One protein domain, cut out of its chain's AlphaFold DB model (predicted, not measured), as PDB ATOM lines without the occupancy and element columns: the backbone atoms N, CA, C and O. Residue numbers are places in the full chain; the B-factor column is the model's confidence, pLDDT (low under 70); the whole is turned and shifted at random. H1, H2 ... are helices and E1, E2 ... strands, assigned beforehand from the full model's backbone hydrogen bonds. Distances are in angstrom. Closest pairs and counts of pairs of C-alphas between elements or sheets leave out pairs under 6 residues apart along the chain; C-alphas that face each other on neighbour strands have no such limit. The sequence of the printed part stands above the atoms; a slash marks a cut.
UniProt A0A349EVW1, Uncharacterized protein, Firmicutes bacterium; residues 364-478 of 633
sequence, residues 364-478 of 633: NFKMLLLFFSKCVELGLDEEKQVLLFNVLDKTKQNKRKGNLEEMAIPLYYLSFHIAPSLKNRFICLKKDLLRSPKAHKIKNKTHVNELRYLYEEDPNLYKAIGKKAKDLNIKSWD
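Overview. This is residues 364 to 478 of the 633 residues of an uncharacterized protein of Firmicutes bacterium (UniProt A0A349EVW1). Four helices, H1 to H4, form an up-and-down bundle, each running against the one before it, with a tiny sheet, E1 and E2, at one end. The short helix H6 packs on H3, and residues 454 to 472 make a long loop from H6 back to E2. The printed part has 115 residues with six named helices and two named antiparallel strands, in the order H1 H2 E1 H3 H4 H5 H6 E2, mostly helix. It is compact, with a radius of gyration of the C-alphas of 14.0 A and spans of 44 by 30 by 21 A.

Arrangement. H1, residues 365 to 377, and H2, residues 382 to 393, form a helical hairpin at a shallow tilt of 11 degrees; their closest C-alphas, Leu 368 and Leu 392, are 5.9 A apart. H3, residues 404 to 417, touches H1, closest at C-alphas 410 and 373, 5.4 A. H4, residues 420 to 434, forms a helical hairpin with H3, touching residues 411 to 415 alone, closest at C-alphas 430 and 411, 7.0 A. H5, residues 437 to 443, is close to H3 but not clearly touching, closest at C-alphas 439 and 404, 7.1 A. H6, residues 449 to 453, touches H3, closest at C-alphas 451 and 408, 5.0 A. E1, residues 401 to 403, and E2, residues 473 to 475, are antiparallel, with N 402 and O 474 at 3.1 A, within hydrogen-bond range. Every O i to N i+4 pair is within range in H1, H2, H5 and H6, against 7 of 10 in H3 and 9 of 11 in H4.

Along the chain. H1 begins at C-alpha 365 (18.434, 19.135, 78.889) and is 18.3 A long; H2 is 15.9 A, H3 19.6 A and H4 21.2 A. E2 ends at C-alpha 475 (23.002, 24.684, 86.134).

Size, cuts and confidence. The C-alphas farthest apart, Glu 383 and Gly 466, are 44.5 A apart. The printed part has no cut, and the link from H6 to E2 is long. Residues 397 to 398 and 459 to 467 have pLDDT under 70.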
ATOM      1  N   ASN A 364      17.340  14.362  78.769       91.94
ATOM      2  CA  ASN A 364      17.828  15.416  79.646       91.94
ATOM      3  C   ASN A 364      18.128  16.696  78.840       91.94
ATOM      4  O   ASN A 364      18.282  16.672  77.621       91.94
ATOM      5  N   PHE A 365      18.248  17.831  79.532       93.44
ATOM      6  CA  PHE A 365      18.434  19.135  78.889       93.44
ATOM      7  C   PHE A 365      19.625  19.189  77.918       93.44
ATOM      8  O   PHE A 365      19.496  19.726  76.822       93.44
ATOM      9  N   LYS A 366      20.775  18.624  78.306       93.38
ATOM     10  CA  LYS A 366      21.976  18.584  77.462       93.38
ATOM     11  C   LYS A 366      21.706  17.808  76.170       93.38
ATOM     12  O   LYS A 366      22.057  18.279  75.095       93.38
ATOM     13  N   MET A 367      21.073  16.644  76.282       94.50
ATOM     14  CA  MET A 367      20.743  15.790  75.146       94.50
ATOM     15  C   MET A 367      19.715  16.449  74.220       94.50
ATOM     16  O   MET A 367      19.918  16.450  73.015       94.50
ATOM     17  N   LEU A 368      18.682  17.104  74.767       95.62
ATOM     18  CA  LEU A 368      17.728  17.894  73.976       95.62
ATOM     19  C   LEU A 368      18.402  19.051  73.229       95.62
ATOM     20  O   LEU A 368      18.036  19.336  72.095       95.62
ATOM     21  N   LEU A 369      19.377  19.721  73.848       95.88
ATOM     22  CA  LEU A 369      20.118  20.810  73.213       95.88
ATOM     23  C   LEU A 369      20.996  20.304  72.059       95.88
ATOM     24  O   LEU A 369      20.997  20.907  70.986       95.88
ATOM     25  N   LEU A 370      21.709  19.193  72.272       95.75
ATOM     26  CA  LEU A 370      22.472  18.505  71.225       95.75
ATOM     27  C   LEU A 370      21.550  18.081  70.076       95.75
ATOM     28  O   LEU A 370      21.839  18.355  68.916       95.75
ATOM     29  N   PHE A 371      20.410  17.482  70.413       96.19
ATOM     30  CA  PHE A 371      19.438  16.973  69.454       96.19
ATOM     31  C   PHE A 371      18.806  18.099  68.634       96.19
ATOM     32  O   PHE A 371      18.725  18.009  67.413       96.19
ATOM     33  N   PHE A 372      18.432  19.202  69.287       96.88
ATOM     34  CA  PHE A 372      17.916  20.392  68.615       96.88
ATOM     35  C   PHE A 372      18.946  20.986  67.650       96.88
ATOM     36  O   PHE A 372      18.619  21.221  66.492       96.88
ATOM     37  N   SER A 373      20.200  21.159  68.085       96.75
ATOM     38  CA  SER A 373      21.278  21.622  67.201       96.75
ATOM     39  C   SER A 373      21.482  20.693  66.009       96.75
ATOM     40  O   SER A 373      21.674  21.181  64.899       96.75
ATOM     41  N   LYS A 374      21.406  19.374  66.221       96.00
ATOM     42  CA  LYS A 374      21.544  18.385  65.150       96.00
ATOM     43  C   LYS A 374      20.406  18.475  64.137       96.00
ATOM     44  O   LYS A 374      20.657  18.434  62.942       96.00
ATOM     45  N   CYS A 375      19.169  18.647  64.596       95.19
ATOM     46  CA  CYS A 375      18.032  18.818  63.694       95.19
ATOM     47  C   CYS A 375      18.154  20.110  62.870       95.19
ATOM     48  O   CYS A 375      17.876  20.107  61.677       95.19
ATOM     49  N   VAL A 376      18.617  21.207  63.479       95.25
ATOM     50  CA  VAL A 376      18.881  22.459  62.748       95.25
ATOM     51  C   VAL A 376      19.977  22.260  61.695       95.25
ATOM     52  O   VAL A 376      19.814  22.713  60.567       95.25
ATOM     53  N   GLU A 377      21.052  21.537  62.026       93.88
ATOM     54  CA  GLU A 377      22.118  21.185  61.075       93.88
ATOM     55  C   GLU A 377      21.602  20.347  59.895       93.88
ATOM     56  O   GLU A 377      22.019  20.553  58.758       93.88
ATOM     57  N   LEU A 378      20.653  19.445  60.152       90.75
ATOM     58  CA  LEU A 378      19.987  18.622  59.139       90.75
ATOM     59  C   LEU A 378      18.903  19.373  58.341       90.75
ATOM     60  O   LEU A 378      18.245  18.767  57.499       90.75
ATOM     61  N   GLY A 379      18.710  20.674  58.579       89.69
ATOM     62  CA  GLY A 379      17.782  21.503  57.810       89.69
ATOM     63  C   GLY A 379      16.327  21.461  58.284       89.69
ATOM     64  O   GLY A 379      15.427  21.657  57.470       89.69
ATOM     65  N   LEU A 380      16.075  21.221  59.578       92.50
ATOM     66  CA  LEU A 380      14.727  21.291  60.154       92.50
ATOM     67  C   LEU A 380      14.064  22.644  59.844       92.50
ATOM     68  O   LEU A 380      14.641  23.700  60.118       92.50
ATOM     69  N   ASP A 381      12.840  22.614  59.319       90.88
ATOM     70  CA  ASP A 381      12.077  23.820  58.987       90.88
ATOM     71  C   ASP A 381      11.740  24.679  60.219       90.88
ATOM     72  O   ASP A 381      11.720  24.202  61.355       90.88
ATOM     73  N   GLU A 382      11.490  25.975  60.002       91.44
ATOM     74  CA  GLU A 382      11.289  26.949  61.084       91.44
ATOM     75  C   GLU A 382      10.106  26.586  62.002       91.44
ATOM     76  O   GLU A 382      10.227  26.681  63.227       91.44
ATOM     77  N   GLU A 383       8.988  26.114  61.450       90.94
ATOM     78  CA  GLU A 383       7.811  25.737  62.240       90.94
ATOM     79  C   GLU A 383       8.120  24.554  63.169       90.94
ATOM     80  O   GLU A 383       7.857  24.608  64.378       90.94
ATOM     81  N   LYS A 384       8.767  23.509  62.644       92.56
ATOM     82  CA  LYS A 384       9.202  22.358  63.439       92.56
ATOM     83  C   LYS A 384      10.321  22.720  64.415       92.56
ATOM     84  O   LYS A 384      10.336  22.182  65.527       92.56
ATOM     85  N   GLN A 385      11.210  23.662  64.078       94.94
ATOM     86  CA  GLN A 385      12.191  24.198  65.031       94.94
ATOM     87  C   GLN A 385      11.494  24.811  66.249       94.94
ATOM     88  O   GLN A 385      11.916  24.553  67.377       94.94
ATOM     89  N   VAL A 386      10.409  25.572  66.060       94.81
ATOM     90  CA  VAL A 386       9.636  26.156  67.172       94.81
ATOM     91  C   VAL A 386       9.051  25.067  68.071       94.81
ATOM     92  O   VAL A 386       9.149  25.162  69.301       94.81
ATOM     93  N   LEU A 387       8.479  24.013  67.487       94.00
ATOM     94  CA  LEU A 387       7.912  22.885  68.231       94.00
ATOM     95  C   LEU A 387       8.975  22.136  69.046       94.00
ATOM     96  O   LEU A 387       8.773  21.886  70.239       94.00
ATOM     97  N   LEU A 388      10.128  21.845  68.441       94.62
ATOM     98  CA  LEU A 388      11.237  21.166  69.111       94.62
ATOM     99  C   LEU A 388      11.875  22.042  70.197       94.62
ATOM    100  O   LEU A 388      12.113  21.583  71.318       94.62
ATOM    101  N   PHE A 389      12.056  23.334  69.923       95.00
ATOM    102  CA  PHE A 389      12.551  24.290  70.908       95.00
ATOM    103  C   PHE A 389      11.601  24.423  72.105       95.00
ATOM    104  O   PHE A 389      12.054  24.557  73.239       95.00
ATOM    105  N   ASN A 390      10.284  24.325  71.903       93.19
ATOM    106  CA  ASN A 390       9.323  24.319  73.006       93.19
ATOM    107  C   ASN A 390       9.489  23.109  73.935       93.19
ATOM    108  O   ASN A 390       9.220  23.230  75.129       93.19
ATOM    109  N   VAL A 391       9.933  21.953  73.430       92.75
ATOM    110  CA  VAL A 391      10.268  20.798  74.280       92.75
ATOM    111  C   VAL A 391      11.519  21.090  75.105       92.75
ATOM    112  O   VAL A 391      11.497  20.905  76.325       92.75
ATOM    113  N   LEU A 392      12.565  21.632  74.471       92.75
ATOM    114  CA  LEU A 392      13.781  22.076  75.156       92.75
ATOM    115  C   LEU A 392      13.457  23.107  76.250       92.75
ATOM    116  O   LEU A 392      13.871  22.941  77.394       92.75
ATOM    117  N   ASP A 393      12.664  24.130  75.945       88.56
ATOM    118  CA  ASP A 393      12.305  25.205  76.875       88.56
ATOM    119  C   ASP A 393      11.358  24.725  77.995       88.56
ATOM    120  O   ASP A 393      11.410  25.205  79.124       88.56
ATOM    121  N   LYS A 394      10.541  23.691  77.772       88.00
ATOM    122  CA  LYS A 394       9.705  23.106  78.838       88.00
ATOM    123  C   LYS A 394      10.493  22.321  79.888       88.00
ATOM    124  O   LYS A 394       9.926  21.973  80.930       88.00
ATOM    125  N   THR A 395      11.787  22.055  79.688       84.44
ATOM    126  CA  THR A 395      12.596  21.474  80.768       84.44
ATOM    127  C   THR A 395      12.611  22.405  81.980       84.44
ATOM    128  O   THR A 395      13.015  23.568  81.903       84.44
ATOM    129  N   LYS A 396      12.177  21.876  83.136       76.25
ATOM    130  CA  LYS A 396      12.195  22.606  84.415       76.25
ATOM    131  C   LYS A 396      13.590  23.188  84.640       76.25
ATOM    132  O   LYS A 396      14.567  22.451  84.537       76.25
ATOM    133  N   GLN A 397      13.690  24.456  85.040       69.56
ATOM    134  CA  GLN A 397      14.972  25.140  85.278       69.56
ATOM    135  C   GLN A 397      15.924  24.335  86.182       69.56
ATOM    136  O   GLN A 397      17.122  24.248  85.930       69.56
ATOM    137  N   ASN A 398      15.379  23.638  87.185       63.47
ATOM    138  CA  ASN A 398      16.142  22.786  88.104       63.47
ATOM    139  C   ASN A 398      16.834  21.597  87.418       63.47
ATOM    140  O   ASN A 398      17.839  21.095  87.917       63.47
ATOM    141  N   LYS A 399      16.270  21.153  86.292       78.12
ATOM    142  CA  LYS A 399      16.742  20.054  85.449       78.12
ATOM    143  C   LYS A 399      17.593  20.539  84.267       78.12
ATOM    144  O   LYS A 399      18.237  19.707  83.635       78.12
ATOM    145  N   ARG A 400      17.653  21.854  83.999       85.00
ATOM    146  CA  ARG A 400      18.552  22.464  83.004       85.00
ATOM    147  C   ARG A 400      19.984  22.492  83.534       85.00
ATOM    148  O   ARG A 400      20.479  23.513  84.016       85.00
ATOM    149  N   LYS A 401      20.620  21.324  83.517       86.06
ATOM    150  CA  LYS A 401      22.016  21.118  83.901       86.06
ATOM    151  C   LYS A 401      22.743  20.307  82.834       86.06
ATOM    152  O   LYS A 401      22.130  19.460  82.189       86.06
ATOM    153  N   GLY A 402      24.039  20.534  82.683       88.69
ATOM    154  CA  GLY A 402      24.859  19.795  81.727       88.69
ATOM    155  C   GLY A 402      26.310  20.245  81.726       88.69
ATOM    156  O   GLY A 402      26.645  21.277  82.311       88.69
ATOM    157  N   ASN A 403      27.163  19.467  81.065       92.06
ATOM    158  CA  ASN A 403      28.565  19.807  80.856       92.06
ATOM    159  C   ASN A 403      28.672  21.004  79.899       92.06
ATOM    160  O   ASN A 403      28.279  20.900  78.739       92.06
ATOM    161  N   LEU A 404      29.190  22.135  80.385       92.12
ATOM    162  CA  LEU A 404      29.278  23.367  79.599       92.12
ATOM    163  C   LEU A 404      30.206  23.241  78.385       92.12
ATOM    164  O   LEU A 404      29.912  23.841  77.358       92.12
ATOM    165  N   GLU A 405      31.296  22.473  78.480       91.31
ATOM    166  CA  GLU A 405      32.219  22.287  77.350       91.31
ATOM    167  C   GLU A 405      31.528  21.551  76.197       91.31
ATOM    168  O   GLU A 405      31.631  21.967  75.051       91.31
ATOM    169  N   GLU A 406      30.750  20.514  76.508       92.06
ATOM    170  CA  GLU A 406      30.020  19.738  75.498       92.06
ATOM    171  C   GLU A 406      28.820  20.503  74.921       92.06
ATOM    172  O   GLU A 406      28.468  20.330  73.760       92.06
ATOM    173  N   MET A 407      28.193  21.376  75.714       94.06
ATOM    174  CA  MET A 407      27.098  22.232  75.242       94.06
ATOM    175  C   MET A 407      27.589  23.444  74.435       94.06
ATOM    176  O   MET A 407      26.786  24.061  73.740       94.06
ATOM    177  N   ALA A 408      28.873  23.807  74.516       93.06
ATOM    178  CA  ALA A 408      29.399  25.019  73.890       93.06
ATOM    179  C   ALA A 408      29.256  25.009  72.363       93.06
ATOM    180  O   ALA A 408      28.818  26.008  71.799       93.06
ATOM    181  N   ILE A 409      29.563  23.882  71.712       93.94
ATOM    182  CA  ILE A 409      29.474  23.737  70.252       93.94
ATOM    183  C   ILE A 409      28.018  23.902  69.768       93.94
ATOM    184  O   ILE A 409      27.776  24.800  68.959       93.94
ATOM    185  N   PRO A 410      27.021  23.162  70.306       95.50
ATOM    186  CA  PRO A 410      25.610  23.386  69.981       95.50
ATOM    187  C   PRO A 410      25.140  24.823  70.218       95.50
ATOM    188  O   PRO A 410      24.449  25.404  69.384       95.50
ATOM    189  N   LEU A 411      25.513  25.427  71.353       95.62
ATOM    190  CA  LEU A 411      25.103  26.795  71.686       95.62
ATOM    191  C   LEU A 411      25.699  27.830  70.727       95.62
ATOM    192  O   LEU A 411      25.052  28.833  70.408       95.62
ATOM    193  N   TYR A 412      26.940  27.608  70.302       94.88
ATOM    194  CA  TYR A 412      27.617  28.441  69.323       94.88
ATOM    195  C   TYR A 412      26.943  28.313  67.959       94.88
ATOM    196  O   TYR A 412      26.482  29.321  67.433       94.88
ATOM    197  N   TYR A 413      26.772  27.091  67.450       95.56
ATOM    198  CA  TYR A 413      26.120  26.831  66.165       95.56
ATOM    199  C   TYR A 413      24.716  27.457  66.093       95.56
ATOM    200  O   TYR A 413      24.409  28.258  65.206       95.56
ATOM    201  N   LEU A 414      23.882  27.204  67.105       95.94
ATOM    202  CA  LEU A 414      22.533  27.766  67.190       95.94
ATOM    203  C   LEU A 414      22.509  29.297  67.311       95.94
ATOM    204  O   LEU A 414      21.496  29.909  66.991       95.94
ATOM    205  N   SER A 415      23.598  29.951  67.732       93.62
ATOM    206  CA  SER A 415      23.648  31.421  67.759       93.62
ATOM    207  C   SER A 415      23.593  32.045  66.356       93.62
ATOM    208  O   SER A 415      23.222  33.215  66.250       93.62
ATOM    209  N   PHE A 416      23.912  31.278  65.306       93.00
ATOM    210  CA  PHE A 416      23.899  31.737  63.913       93.00
ATOM    211  C   PHE A 416      22.793  31.104  63.070       93.00
ATOM    212  O   PHE A 416      22.272  31.766  62.178       93.00
ATOM    213  N   HIS A 417      22.438  29.847  63.347       95.00
ATOM    214  CA  HIS A 417      21.591  29.043  62.457       95.00
ATOM    215  C   HIS A 417      20.153  28.837  62.952       95.00
ATOM    216  O   HIS A 417      19.345  28.249  62.240       95.00
ATOM    217  N   ILE A 418      19.810  29.303  64.158       94.56
ATOM    218  CA  ILE A 418      18.444  29.170  64.678       94.56
ATOM    219  C   ILE A 418      17.457  30.079  63.932       94.56
ATOM    220  O   ILE A 418      17.799  31.202  63.552       94.56
ATOM    221  N   ALA A 419      16.209  29.623  63.801       94.12
ATOM    222  CA  ALA A 419      15.102  30.411  63.272       94.12
ATOM    223  C   ALA A 419      15.008  31.828  63.893       94.12
ATOM    224  O   ALA A 419      15.094  31.972  65.125       94.12
ATOM    225  N   PRO A 420      14.766  32.885  63.086       93.19
ATOM    226  CA  PRO A 420      14.673  34.263  63.572       93.19
ATOM    227  C   PRO A 420      13.638  34.450  64.687       93.19
ATOM    228  O   PRO A 420      13.900  35.162  65.660       93.19
ATOM    229  N   SER A 421      12.497  33.758  64.590       93.75
ATOM    230  CA  SER A 421      11.419  33.778  65.587       93.75
ATOM    231  C   SER A 421      11.847  33.280  66.978       93.75
ATOM    232  O   SER A 421      11.307  33.718  67.998       93.75
ATOM    233  N   LEU A 422      12.859  32.411  67.056       95.00
ATOM    234  CA  LEU A 422      13.362  31.833  68.307       95.00
ATOM    235  C   LEU A 422      14.546  32.591  68.910       95.00
ATOM    236  O   LEU A 422      14.881  32.365  70.076       95.00
ATOM    237  N   LYS A 423      15.161  33.517  68.165       93.38
ATOM    238  CA  LYS A 423      16.423  34.177  68.534       93.38
ATOM    239  C   LYS A 423      16.399  34.780  69.940       93.38
ATOM    240  O   LYS A 423      17.298  34.521  70.737       93.38
ATOM    241  N   ASN A 424      15.347  35.522  70.288       92.81
ATOM    242  CA  ASN A 424      15.229  36.149  71.610       92.81
ATOM    243  C   ASN A 424      15.113  35.115  72.740       92.81
ATOM    244  O   ASN A 424      15.779  35.241  73.768       92.81
ATOM    245  N   ARG A 425      14.311  34.062  72.536       92.69
ATOM    246  CA  ARG A 425      14.125  32.988  73.524       92.69
ATOM    247  C   ARG A 425      15.417  32.201  73.731       92.69
ATOM    248  O   ARG A 425      15.804  31.936  74.869       92.69
ATOM    249  N   PHE A 426      16.118  31.893  72.643       94.00
ATOM    250  CA  PHE A 426      17.409  31.221  72.695       94.00
ATOM    251  C   PHE A 426      18.488  32.082  73.364       94.00
ATOM    252  O   PHE A 426      19.236  31.573  74.195       94.00
ATOM    253  N   ILE A 427      18.538  33.393  73.090       91.00
ATOM    254  CA  ILE A 427      19.464  34.315  73.765       91.00
ATOM    255  C   ILE A 427      19.248  34.300  75.282       91.00
ATOM    256  O   ILE A 427      20.233  34.283  76.021       91.00
ATOM    257  N   CYS A 428      18.000  34.288  75.755       89.19
ATOM    258  CA  CYS A 428      17.702  34.179  77.185       89.19
ATOM    259  C   CYS A 428      18.219  32.858  77.770       89.19
ATOM    260  O   CYS A 428      19.010  32.882  78.709       89.19
ATOM    261  N   LEU A 429      17.870  31.721  77.157       90.81
ATOM    262  CA  LEU A 429      18.332  30.392  77.581       90.81
ATOM    263  C   LEU A 429      19.865  30.302  77.617       90.81
ATOM    264  O   LEU A 429      20.447  29.815  78.588       90.81
ATOM    265  N   LYS A 430      20.526  30.817  76.579       92.12
ATOM    266  CA  LYS A 430      21.985  30.894  76.483       92.12
ATOM    267  C   LYS A 430      22.567  31.736  77.617       92.12
ATOM    268  O   LYS A 430      23.473  31.283  78.313       92.12
ATOM    269  N   LYS A 431      22.047  32.949  77.828       89.38
ATOM    270  CA  LYS A 431      22.508  33.848  78.897       89.38
ATOM    271  C   LYS A 431      22.347  33.210  80.274       89.38
ATOM    272  O   LYS A 431      23.267  33.316  81.079       89.38
ATOM    273  N   ASP A 432      21.246  32.513  80.534       86.69
ATOM    274  CA  ASP A 432      21.008  31.853  81.822       86.69
ATOM    275  C   ASP A 432      22.043  30.753  82.119       86.69
ATOM    276  O   ASP A 432      22.446  30.568  83.267       86.69
ATOM    277  N   LEU A 433      22.527  30.033  81.100       88.44
ATOM    278  CA  LEU A 433      23.606  29.051  81.264       88.44
ATOM    279  C   LEU A 433      24.962  29.722  81.529       88.44
ATOM    280  O   LEU A 433      25.698  29.309  82.427       88.44
ATOM    281  N   LEU A 434      25.286  30.768  80.765       88.56
ATOM    282  CA  LEU A 434      26.587  31.445  80.824       88.56
ATOM    283  C   LEU A 434      26.754  32.328  82.070       88.56
ATOM    284  O   LEU A 434      27.868  32.550  82.527       88.56
ATOM    285  N   ARG A 435      25.659  32.799  82.670       78.75
ATOM    286  CA  ARG A 435      25.684  33.635  83.886       78.75
ATOM    287  C   ARG A 435      25.982  32.873  85.173       78.75
ATOM    288  O   ARG A 435      26.162  33.492  86.219       78.75
ATOM    289  N   SER A 436      26.017  31.541  85.140       77.44
ATOM    290  CA  SER A 436      26.364  30.757  86.323       77.44
ATOM    291  C   SER A 436      27.788  31.114  86.798       77.44
ATOM    292  O   SER A 436      28.718  31.062  85.993       77.44
ATOM    293  N   PRO A 437      28.037  31.387  88.097       71.31
ATOM    294  CA  PRO A 437      29.383  31.677  88.610       71.31
ATOM    295  C   PRO A 437      30.393  30.575  88.266       71.31
ATOM    296  O   PRO A 437      31.572  30.821  88.005       71.31
ATOM    297  N   LYS A 438      29.910  29.330  88.195       78.25
ATOM    298  CA  LYS A 438      30.704  28.177  87.776       78.25
ATOM    299  C   LYS A 438      31.045  28.209  86.282       78.25
ATOM    300  O   LYS A 438      32.147  27.799  85.925       78.25
ATOM    301  N   ALA A 439      30.158  28.721  85.428       83.69
ATOM    302  CA  ALA A 439      30.405  28.866  83.994       83.69
ATOM    303  C   ALA A 439      31.575  29.822  83.716       83.69
ATOM    304  O   ALA A 439      32.467  29.472  82.948       83.69
ATOM    305  N   HIS A 440      31.659  30.948  84.433       80.50
ATOM    306  CA  HIS A 440      32.806  31.865  84.353       80.50
ATOM    307  C   HIS A 440      34.128  31.193  84.759       80.50
ATOM    308  O   HIS A 440      35.162  31.388  84.117       80.50
ATOM    309  N   LYS A 441      34.100  30.346  85.795       80.06
ATOM    310  CA  LYS A 441      35.278  29.576  86.222       80.06
ATOM    311  C   LYS A 441      35.714  28.543  85.181       80.06
ATOM    312  O   LYS A 441      36.915  28.353  84.993       80.06
ATOM    313  N   ILE A 442      34.761  27.867  84.536       83.25
ATOM    314  CA  ILE A 442      35.033  26.902  83.460       83.25
ATOM    315  C   ILE A 442      35.610  27.629  82.243       83.25
ATOM    316  O   ILE A 442      36.654  27.215  81.746       83.25
ATOM    317  N   LYS A 443      35.011  28.759  81.837       84.69
ATOM    318  CA  LYS A 443      35.476  29.606  80.728       84.69
ATOM    319  C   LYS A 443      36.972  29.926  80.828       84.69
ATOM    320  O   LYS A 443      37.725  29.692  79.889       84.69
ATOM    321  N   ASN A 444      37.424  30.381  81.998       77.75
ATOM    322  CA  ASN A 444      38.823  30.777  82.214       77.75
ATOM    323  C   ASN A 444      39.821  29.599  82.180       77.75
ATOM    324  O   ASN A 444      41.030  29.817  82.084       77.75
ATOM    325  N   LYS A 445      39.333  28.356  82.291       81.62
ATOM    326  CA  LYS A 445      40.142  27.130  82.430       81.62
ATOM    327  C   LYS A 445      39.959  26.145  81.272       81.62
ATOM    328  O   LYS A 445      40.552  25.069  81.312       81.62
ATOM    329  N   THR A 446      39.135  26.485  80.284       81.94
ATOM    330  CA  THR A 446      38.831  25.627  79.137       81.94
ATOM    331  C   THR A 446      39.722  25.934  77.931       81.94
ATOM    332  O   THR A 446      40.265  27.037  77.796       81.94
ATOM    333  N   HIS A 447      39.834  24.942  77.050       80.00
ATOM    334  CA  HIS A 447      40.448  25.046  75.727       80.00
ATOM    335  C   HIS A 447      39.410  25.069  74.591       80.00
ATOM    336  O   HIS A 447      39.799  25.136  73.433       80.00
ATOM    337  N   VAL A 448      38.110  25.003  74.903       85.69
ATOM    338  CA  VAL A 448      37.034  25.037  73.900       85.69
ATOM    339  C   VAL A 448      36.828  26.477  73.419       85.69
ATOM    340  O   VAL A 448      36.460  27.349  74.211       85.69
ATOM    341  N   ASN A 449      37.078  26.732  72.133       85.56
ATOM    342  CA  ASN A 449      37.060  28.078  71.551       85.56
ATOM    343  C   ASN A 449      35.642  28.648  71.454       85.56
ATOM    344  O   ASN A 449      35.419  29.816  71.777       85.56
ATOM    345  N   GLU A 450      34.676  27.806  71.088       89.12
ATOM    346  CA  GLU A 450      33.255  28.133  70.971       89.12
ATOM    347  C   GLU A 450      32.746  28.734  72.277       89.12
ATOM    348  O   GLU A 450      32.051  29.747  72.277       89.12
ATOM    349  N   LEU A 451      33.173  28.176  73.416       88.12
ATOM    350  CA  LEU A 451      32.768  28.669  74.723       88.12
ATOM    351  C   LEU A 451      33.237  30.104  74.975       88.12
ATOM    352  O   LEU A 451      32.523  30.837  75.642       88.12
ATOM    353  N   ARG A 452      34.393  30.528  74.457       84.25
ATOM    354  CA  ARG A 452      34.872  31.914  74.604       84.25
ATOM    355  C   ARG A 452      34.147  32.871  73.681       84.25
ATOM    356  O   ARG A 452      33.747  33.946  74.121       84.25
ATOM    357  N   TYR A 453      33.885  32.430  72.455       86.38
ATOM    358  CA  TYR A 453      33.071  33.193  71.520       86.38
ATOM    359  C   TYR A 453      31.681  33.486  72.097       86.38
ATOM    360  O   TYR A 453      31.153  34.584  71.945       86.38
ATOM    361  N   LEU A 454      31.091  32.531  72.823       89.44
ATOM    362  CA  LEU A 454      29.804  32.730  73.491       89.44
ATOM    363  C   LEU A 454      29.803  33.868  74.536       89.44
ATOM    364  O   LEU A 454      28.721  34.358  74.863       89.44
ATOM    365  N   TYR A 455      30.972  34.292  75.034       84.25
ATOM    366  CA  TYR A 455      31.161  35.477  75.887       84.25
ATOM    367  C   TYR A 455      31.671  36.705  75.120       84.25
ATOM    368  O   TYR A 455      32.066  37.675  75.760       84.25
ATOM    369  N   GLU A 456      31.663  36.677  73.785       83.38
ATOM    370  CA  GLU A 456      32.135  37.773  72.925       83.38
ATOM    371  C   GLU A 456      33.637  38.082  73.121       83.38
ATOM    372  O   GLU A 456      34.092  39.204  72.915       83.38
ATOM    373  N   GLU A 457      34.425  37.075  73.518       78.62
ATOM    374  CA  GLU A 457      35.877  37.184  73.714       78.62
ATOM    375  C   GLU A 457      36.644  36.579  72.530       78.62
ATOM    376  O   GLU A 457      36.278  35.515  72.026       78.62
ATOM    377  N   ASP A 458      37.749  37.217  72.119       72.94
ATOM    378  CA  ASP A 458      38.635  36.670  71.084       72.94
ATOM    379  C   ASP A 458      39.350  35.403  71.610       72.94
ATOM    380  O   ASP A 458      40.140  35.483  72.566       72.94
ATOM    381  N   PRO A 459      39.112  34.221  71.009       66.56
ATOM    382  CA  PRO A 459      39.710  32.974  71.468       66.56
ATOM    383  C   PRO A 459      41.242  32.966  71.362       66.56
ATOM    384  O   PRO A 459      41.882  32.308  72.186       66.56
ATOM    385  N   ASN A 460      41.829  33.727  70.428       65.75
ATOM    386  CA  ASN A 460      43.271  33.756  70.170       65.75
ATOM    387  C   ASN A 460      44.049  34.622  71.170       65.75
ATOM    388  O   ASN A 460      45.243  34.401  71.385       65.75
ATOM    389  N   LEU A 461      43.385  35.595  71.803       66.81
ATOM    390  CA  LEU A 461      44.020  36.516  72.752       66.81
ATOM    391  C   LEU A 461      44.121  35.940  74.166       66.81
ATOM    392  O   LEU A 461      45.005  36.316  74.938       66.81
ATOM    393  N   TYR A 462      43.246  35.002  74.517       63.31
ATOM    394  CA  TYR A 462      43.210  34.430  75.856       63.31
ATOM    395  C   TYR A 462      43.960  33.091  75.912       63.31
ATOM    396  O   TYR A 462      43.844  32.228  75.046       63.31
ATOM    397  N   LYS A 463      44.731  32.853  76.975       62.19
ATOM    398  CA  LYS A 463      45.305  31.528  77.277       62.19
ATOM    399  C   LYS A 463      44.608  30.954  78.499       62.19
ATOM    400  O   LYS A 463      44.280  31.695  79.420       62.19
ATOM    401  N   ALA A 464      44.357  29.644  78.495       66.44
ATOM    402  CA  ALA A 464      43.735  28.977  79.636       66.44
ATOM    403  C   ALA A 464      44.588  29.201  80.897       66.44
ATOM    404  O   ALA A 464      45.804  29.000  80.880       66.44
ATOM    405  N   ILE A 465      43.957  29.645  81.986       63.84
ATOM    406  CA  ILE A 465      44.659  30.023  83.213       63.84
ATOM    407  C   ILE A 465      44.563  28.874  84.225       63.84
ATOM    408  O   ILE A 465      43.535  28.666  84.869       63.84
ATOM    409  N   GLY A 466      45.669  28.156  84.428       64.12
ATOM    410  CA  GLY A 466      45.777  27.090  85.433       64.12
ATOM    411  C   GLY A 466      45.300  25.712  84.950       64.12
ATOM    412  O   GLY A 466      45.245  25.443  83.758       64.12
ATOM    413  N   LYS A 467      45.015  24.799  85.890       69.06
ATOM    414  CA  LYS A 467      44.582  23.417  85.587       69.06
ATOM    415  C   LYS A 467      43.098  23.372  85.192       69.06
ATOM    416  O   LYS A 467      42.302  24.102  85.790       69.06
ATOM    417  N   LYS A 468      42.731  22.468  84.269       74.56
ATOM    418  CA  LYS A 468      41.345  22.226  83.821       74.56
ATOM    419  C   LYS A 468      40.390  22.084  85.013       74.56
ATOM    420  O   LYS A 468      40.728  21.467  86.030       74.56
ATOM    421  N   ALA A 469      39.203  22.679  84.908       75.12
ATOM    422  CA  ALA A 469      38.182  22.561  85.941       75.12
ATOM    423  C   ALA A 469      37.765  21.086  86.106       75.12
ATOM    424  O   ALA A 469      37.429  20.425  85.131       75.12
ATOM    425  N   LYS A 470      37.794  20.574  87.347       75.00
ATOM    426  CA  LYS A 470      37.457  19.167  87.647       75.00
ATOM    427  C   LYS A 470      35.989  18.824  87.394       75.00
ATOM    428  O   LYS A 470      35.674  17.673  87.136       75.00
ATOM    429  N   ASP A 471      35.103  19.806  87.515       78.50
ATOM    430  CA  ASP A 471      33.667  19.626  87.339       78.50
ATOM    431  C   ASP A 471      33.142  20.704  86.389       78.50
ATOM    432  O   ASP A 471      33.198  21.901  86.691       78.50
ATOM    433  N   LEU A 472      32.663  20.244  85.236       85.75
ATOM    434  CA  LEU A 472      32.199  21.061  84.118       85.75
ATOM    435  C   LEU A 472      30.671  21.189  84.075       85.75
ATOM    436  O   LEU A 472      30.132  21.900  83.227       85.75
ATOM    437  N   ASN A 473      29.958  20.510  84.980       85.94
ATOM    438  CA  ASN A 473      28.504  20.548  85.005       85.94
ATOM    439  C   ASN A 473      28.017  21.881  85.565       85.94
ATOM    440  O   ASN A 473      28.279  22.216  86.724       85.94
ATOM    441  N   ILE A 474      27.264  22.625  84.766       86.94
ATOM    442  CA  ILE A 474      26.612  23.865  85.183       86.94
ATOM    443  C   ILE A 474      25.106  23.665  85.310       86.94
ATOM    444  O   ILE A 474      24.545  22.716  84.764       86.94
ATOM    445  N   LYS A 475      24.457  24.577  86.031       85.25
ATOM    446  CA  LYS A 475      23.002  24.684  86.134       85.25
ATOM    447  C   LYS A 475      22.586  26.058  85.615       85.25
ATOM    448  O   LYS A 475      23.261  27.037  85.926       85.25
ATOM    449  N   SER A 476      21.483  26.112  84.871       83.12
ATOM    450  CA  SER A 476      20.860  27.360  84.422       83.12
ATOM    451  C   SER A 476      20.581  28.295  85.604       83.12
ATOM    452  O   SER A 476      20.040  27.864  86.627       83.12
ATOM    453  N   TRP A 477      20.948  29.564  85.451       78.81
ATOM    454  CA  TRP A 477      20.731  30.654  86.399       78.81
ATOM    455  C   TRP A 477      19.799  31.684  85.766       78.81
ATOM    456  O   TRP A 477      20.233  32.588  85.059       78.81
ATOM    457  N   ASP A 478      18.504  31.500  85.995       76.88
ATOM    458  CA  ASP A 478      17.475  32.406  85.501       76.88
ATOM    459  C   ASP A 478      17.397  33.696  86.337       76.88
ATOM    460  O   ASP A 478      17.981  33.822  87.418       76.88
TER     461      ASP A 478